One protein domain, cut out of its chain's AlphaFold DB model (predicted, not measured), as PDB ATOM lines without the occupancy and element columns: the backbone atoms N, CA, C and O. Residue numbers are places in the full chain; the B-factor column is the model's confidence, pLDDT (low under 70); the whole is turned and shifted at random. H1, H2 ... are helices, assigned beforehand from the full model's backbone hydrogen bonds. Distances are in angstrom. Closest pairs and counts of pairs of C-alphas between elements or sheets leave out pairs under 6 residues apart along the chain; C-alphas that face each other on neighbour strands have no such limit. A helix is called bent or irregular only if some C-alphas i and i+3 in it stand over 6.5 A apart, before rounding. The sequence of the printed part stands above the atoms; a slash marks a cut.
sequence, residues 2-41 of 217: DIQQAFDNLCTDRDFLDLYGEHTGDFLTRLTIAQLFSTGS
ATOM      1  N   ASP A   2      46.163 -24.513  26.875       80.19
ATOM      2  CA  ASP A   2      45.057 -24.765  27.802       80.19
ATOM      3  C   ASP A   2      44.501 -23.424  28.313       80.19
ATOM      4  O   ASP A   2      45.263 -22.474  28.505       80.19
ATOM      5  N   ILE A   3      43.185 -23.325  28.512       78.62
ATOM      6  CA  ILE A   3      42.508 -22.075  28.903       78.62
ATOM      7  C   ILE A   3      43.055 -21.573  30.244       78.62
ATOM      8  O   ILE A   3      43.254 -20.375  30.422       78.62
ATOM      9  N   GLN A   4      43.360 -22.489  31.166       81.69
ATOM     10  CA  GLN A   4      43.931 -22.149  32.472       81.69
ATOM     11  C   GLN A   4      45.322 -21.516  32.344       81.69
ATOM     12  O   GLN A   4      45.578 -20.478  32.942       81.69
ATOM     13  N   GLN A   5      46.179 -22.077  31.486       82.31
ATOM     14  CA  GLN A   5      47.520 -21.540  31.234       82.31
ATOM     15  C   GLN A   5      47.468 -20.147  30.598       82.31
ATOM     16  O   GLN A   5      48.286 -19.290  30.921       82.31
ATOM     17  N   ALA A   6      46.493 -19.903  29.720       82.62
ATOM     18  CA  ALA A   6      46.290 -18.591  29.119       82.62
ATOM     19  C   ALA A   6      45.913 -17.530  30.171       82.62
ATOM     20  O   ALA A   6      46.476 -16.436  30.169       82.62
ATOM     21  N   PHE A   7      45.020 -17.863  31.110       84.06
ATOM     22  CA  PHE A   7      44.687 -16.967  32.220       84.06
ATOM     23  C   PHE A   7      45.853 -16.764  33.187       84.06
ATOM     24  O   PHE A   7      46.053 -15.644  33.647       84.06
ATOM     25  N   ASP A   8      46.641 -17.800  33.474       84.56
ATOM     26  CA  ASP A   8      47.815 -17.666  34.341       84.56
ATOM     27  C   ASP A   8      48.868 -16.723  33.740       84.56
ATOM     28  O   ASP A   8      49.423 -15.887  34.458       84.56
ATOM     29  N   ASN A   9      49.087 -16.796  32.424       85.62
ATOM     30  CA  ASN A   9      49.960 -15.866  31.707       85.62
ATOM     31  C   ASN A   9      49.448 -14.417  31.807       85.62
ATOM     32  O   ASN A   9      50.220 -13.526  32.135       85.62
ATOM     33  N   LEU A  10      48.146 -14.181  31.605       83.06
ATOM     34  CA  LEU A  10      47.553 -12.842  31.754       83.06
ATOM     35  C   LEU A  10      47.644 -12.311  33.194       83.06
ATOM     36  O   LEU A  10      47.911 -11.135  33.407       83.06
ATOM     37  N   CYS A  11      47.462 -13.172  34.197       82.44
ATOM     38  CA  CYS A  11      47.536 -12.779  35.609       82.44
ATOM     39  C   CYS A  11      48.954 -12.415  36.082       82.44
ATOM     40  O   CYS A  11      49.107 -11.872  37.179       82.44
ATOM     41  N   THR A  12      49.984 -12.780  35.319       85.12
ATOM     42  CA  THR A  12      51.399 -12.564  35.664       85.12
ATOM     43  C   THR A  12      52.081 -11.537  34.772       85.12
ATOM     44  O   THR A  12      53.233 -11.180  35.021       85.12
ATOM     45  N   ASP A  13      51.382 -11.053  33.752       85.94
ATOM     46  CA  ASP A  13      51.915 -10.078  32.821       85.94
ATOM     47  C   ASP A  13      52.001  -8.689  33.465       85.94
ATOM     48  O   ASP A  13      51.093  -8.230  34.166       85.94
ATOM     49  N   ARG A  14      53.138  -8.030  33.237       84.00
ATOM     50  CA  ARG A  14      53.510  -6.786  33.908       84.00
ATOM     51  C   ARG A  14      52.579  -5.647  33.524       84.00
ATOM     52  O   ARG A  14      52.215  -4.866  34.390       84.00
ATOM     53  N   ASP A  15      52.143  -5.602  32.271       84.75
ATOM     54  CA  ASP A  15      51.313  -4.504  31.779       84.75
ATOM     55  C   ASP A  15      49.928  -4.498  32.460       84.75
ATOM     56  O   ASP A  15      49.402  -3.437  32.797       84.75
ATOM     57  N   PHE A  16      49.356  -5.673  32.752       83.19
ATOM     58  CA  PHE A  16      48.111  -5.775  33.526       83.19
ATOM     59  C   PHE A  16      48.317  -5.509  35.021       83.19
ATOM     60  O   PHE A  16      47.435  -4.935  35.664       83.19
ATOM     61  N   LEU A  17      49.459  -5.920  35.584       83.88
ATOM     62  CA  LEU A  17      49.812  -5.644  36.982       83.88
ATOM     63  C   LEU A  17      49.991  -4.139  37.222       83.88
ATOM     64  O   LEU A  17      49.467  -3.616  38.207       83.88
ATOM     65  N   ASP A  18      50.674  -3.455  36.305       84.12
ATOM     66  CA  ASP A  18      50.912  -2.013  36.355       84.12
ATOM     67  C   ASP A  18      49.582  -1.251  36.240       84.12
ATOM     68  O   ASP A  18      49.289  -0.408  37.087       84.12
ATOM     69  N   LEU A  19      48.714  -1.621  35.287       83.19
ATOM     70  CA  LEU A  19      47.397  -0.992  35.141       83.19
ATOM     71  C   LEU A  19      46.503  -1.213  36.377       83.19
ATOM     72  O   LEU A  19      45.848  -0.284  36.854       83.19
ATOM     73  N   TYR A  20      46.481  -2.421  36.943       82.81
ATOM     74  CA  TYR A  20      45.733  -2.674  38.179       82.81
ATOM     75  C   TYR A  20      46.267  -1.836  39.354       82.81
ATOM     76  O   TYR A  20      45.476  -1.297  40.139       82.81
ATOM     77  N   GLY A  21      47.593  -1.702  39.452       82.31
ATOM     78  CA  GLY A  21      48.265  -0.868  40.443       82.31
ATOM     79  C   GLY A  21      47.938   0.617  40.288       82.31
ATOM     80  O   GLY A  21      47.668   1.279  41.285       82.31
ATOM     81  N   GLU A  22      47.864   1.134  39.062       83.50
ATOM     82  CA  GLU A  22      47.434   2.514  38.798       83.50
ATOM     83  C   GLU A  22      45.969   2.758  39.187       83.50
ATOM     84  O   GLU A  22      45.648   3.800  39.760       83.50
ATOM     85  N   HIS A  23      45.080   1.796  38.928       80.75
ATOM     86  CA  HIS A  23      43.659   1.928  39.260       80.75
ATOM     87  C   HIS A  23      43.353   1.777  40.755       80.75
ATOM     88  O   HIS A  23      42.466   2.462  41.266       80.75
ATOM     89  N   THR A  24      44.042   0.869  41.449       80.12
ATOM     90  CA  THR A  24      43.704   0.484  42.834       80.12
ATOM     91  C   THR A  24      44.681   1.060  43.863       80.12
ATOM     92  O   THR A  24      44.333   1.191  45.033       80.12
ATOM     93  N   GLY A  25      45.897   1.425  43.448       77.50
ATOM     94  CA  GLY A  25      46.989   1.858  44.328       77.50
ATOM     95  C   GLY A  25      47.803   0.714  44.950       77.50
ATOM     96  O   GLY A  25      48.760   0.983  45.674       77.50
ATOM     97  N   ASP A  26      47.453  -0.544  44.655       79.31
ATOM     98  CA  ASP A  26      48.094  -1.748  45.194       79.31
ATOM     99  C   ASP A  26      48.900  -2.484  44.112       79.31
ATOM    100  O   ASP A  26      48.344  -3.007  43.145       79.31
ATOM    101  N   PHE A  27      50.216  -2.589  44.309       77.38
ATOM    102  CA  PHE A  27      51.114  -3.300  43.395       77.38
ATOM    103  C   PHE A  27      51.256  -4.766  43.810       77.38
ATOM    104  O   PHE A  27      51.968  -5.106  44.758       77.38
ATOM    105  N   LEU A  28      50.557  -5.643  43.096       79.69
ATOM    106  CA  LEU A  28      50.612  -7.090  43.295       79.69
ATOM    107  C   LEU A  28      51.644  -7.720  42.351       79.69
ATOM    108  O   LEU A  28      51.951  -7.179  41.297       79.69
ATOM    109  N   THR A  29      52.169  -8.893  42.712       79.69
ATOM    110  CA  THR A  29      53.064  -9.687  41.842       79.69
ATOM    111  C   THR A  29      52.309 -10.706  40.984       79.69
ATOM    112  O   THR A  29      52.898 -11.341  40.113       79.69
ATOM    113  N   ARG A  30      51.021 -10.921  41.277       85.31
ATOM    114  CA  ARG A  30      50.103 -11.784  40.529       85.31
ATOM    115  C   ARG A  30      48.670 -11.334  40.787       85.31
ATOM    116  O   ARG A  30      48.283 -11.177  41.945       85.31
ATOM    117  N   LEU A  31      47.886 -11.189  39.725       82.81
ATOM    118  CA  LEU A  31      46.458 -10.897  39.812       82.81
ATOM    119  C   LEU A  31      45.658 -12.176  40.070       82.81
ATOM    120  O   LEU A  31      46.010 -13.271  39.630       82.81
ATOM    121  N   THR A  32      44.543 -12.036  40.777       87.69
ATOM    122  CA  THR A  32      43.469 -13.031  40.736       87.69
ATOM    123  C   THR A  32      42.629 -12.832  39.476       87.69
ATOM    124  O   THR A  32      42.594 -11.745  38.906       87.69
ATOM    125  N   ILE A  33      41.883 -13.861  39.066       83.69
ATOM    126  CA  ILE A  33      41.002 -13.784  37.890       83.69
ATOM    127  C   ILE A  33      40.010 -12.614  38.014       83.69
ATOM    128  O   ILE A  33      39.820 -11.864  37.064       83.69
ATOM    129  N   ALA A  34      39.420 -12.408  39.198       85.56
ATOM    130  CA  ALA A  34      38.498 -11.297  39.436       85.56
ATOM    131  C   ALA A  34      39.171  -9.925  39.252       85.56
ATOM    132  O   ALA A  34      38.574  -9.024  38.669       85.56
ATOM    133  N   GLN A  35      40.420  -9.788  39.702       84.38
ATOM    134  CA  GLN A  35      41.205  -8.561  39.549       84.38
ATOM    135  C   GLN A  35      41.641  -8.326  38.101       84.38
ATOM    136  O   GLN A  35      41.660  -7.190  37.642       84.38
ATOM    137  N   LEU A  36      41.936  -9.392  37.354       84.06
ATOM    138  CA  LEU A  36      42.198  -9.287  35.923       84.06
ATOM    139  C   LEU A  36      40.967  -8.742  35.189       84.06
ATOM    140  O   LEU A  36      41.097  -7.825  34.387       84.06
ATOM    141  N   PHE A  37      39.764  -9.237  35.489       84.62
ATOM    142  CA  PHE A  37      38.538  -8.710  34.875       84.62
ATOM    143  C   PHE A  37      38.223  -7.268  35.299       84.62
ATOM    144  O   PHE A  37      37.687  -6.511  34.492       84.62
ATOM    145  N   SER A  38      38.591  -6.848  36.516       84.69
ATOM    146  CA  SER A  38      38.373  -5.462  36.954       84.69
ATOM    147  C   SER A  38      39.267  -4.442  36.247       84.69
ATOM    148  O   SER A  38      38.984  -3.252  36.325       84.69
ATOM    149  N   THR A  39      40.317  -4.878  35.538       81.69
ATOM    150  CA  THR A  39      41.153  -3.984  34.715       81.69
ATOM    151  C   THR A  39      40.409  -3.378  33.519       81.69
ATOM    152  O   THR A  39      40.926  -2.468  32.881       81.69
ATOM    153  N   GLY A  40      39.223  -3.891  33.164       80.25
ATOM    154  CA  GLY A  40      38.421  -3.352  32.059       80.25
ATOM    155  C   GLY A  40      39.046  -3.522  30.670       80.25
ATOM    156  O   GLY A  40      38.586  -2.913  29.713       80.25
ATOM    157  N   SER A  41      40.081  -4.356  30.530       83.62
ATOM    158  CA  SER A  41      40.784  -4.594  29.256       83.62
ATOM    159  C   SER A  41      40.174  -5.732  28.419       83.62
ATOM    160  O   SER A  41      40.826  -6.285  27.529       83.62
TER     161      SER A  41
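Overview. This is residues 2 to 41 of the 217 residues of an uncharacterized protein of Buttiauxella gaviniae ATCC 51604 (UniProt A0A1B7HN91). Two helices, H1 and H2, follow one another nearly end to end and make a wide corner where they meet, and a short third helix, H3, packs on both of them beside that corner. H1 and H2 in succession make the long axis, while residues 25 to 32 fold back from the far end of H2 to the start of H3. The printed part has 40 residues, with three named helices in the order H1, H2, H3 and no named strand; its class is all helix. The whole is compact, with a radius of gyration of the C-alphas of 9.5 A, yet elongated in outline, its C-alphas spanning 31 by 17 by 13 A.

Arrangement. H1, residues 3 to 12, is joined by a tight link of one residue, Asp 13, to H2, residues 14 to 24. The two are close but not clearly touching, with 2 pairs of C-alphas within 8 A; the closest C-alphas, those of Leu 10 and Phe 16, are 7.3 A apart. Their lines stand at a steep tilt of 66 degrees and they run the same way. H3, residues 33 to 38, touches H1, and the closest C-alphas, those of Cys 11 and Leu 36, are 6.4 A apart. H1 and H3 run the same way at a steep tilt of 60 degrees. H3 also touches H2, where the closest C-alphas are those of Phe 16 and Leu 36, 7.3 A apart. H2 and H3 likewise run the same way at a steep tilt of 60 degrees. In H1, H2 and H3 every pair of O of residue i and N of residue i+4 is within hydrogen-bond range.

Along the chain. H1 begins at C-alpha 3, (42.508, -22.075, 28.903), and runs from Ile 3 to Thr 12, 14.7 A from first to last C-alpha. H2 runs from Arg 14, with its C-alpha at (53.510, -6.786, 33.908), to Thr 24, a length of 15.1 A; with 11 residues it is the longest helix. H3 runs from Ile 33 to Ser 38 and ends at C-alpha 38, (38.373, -5.462, 36.954). No helix is bent or irregular.

Size, cuts and confidence. The two C-alphas farthest apart are those of Asp 2 and Gly 25, at 31.4 A, and the C-alphas of Asp 2 and Ser 41, the first and last printed, are 20.7 A apart. The printed part runs from residue 2 to residue 41 and has no cut. The link from H2 to H3, 8 residues, is short, and no link is long. The mean pLDDT of the printed part is 82.8, and no printed residue is under 70.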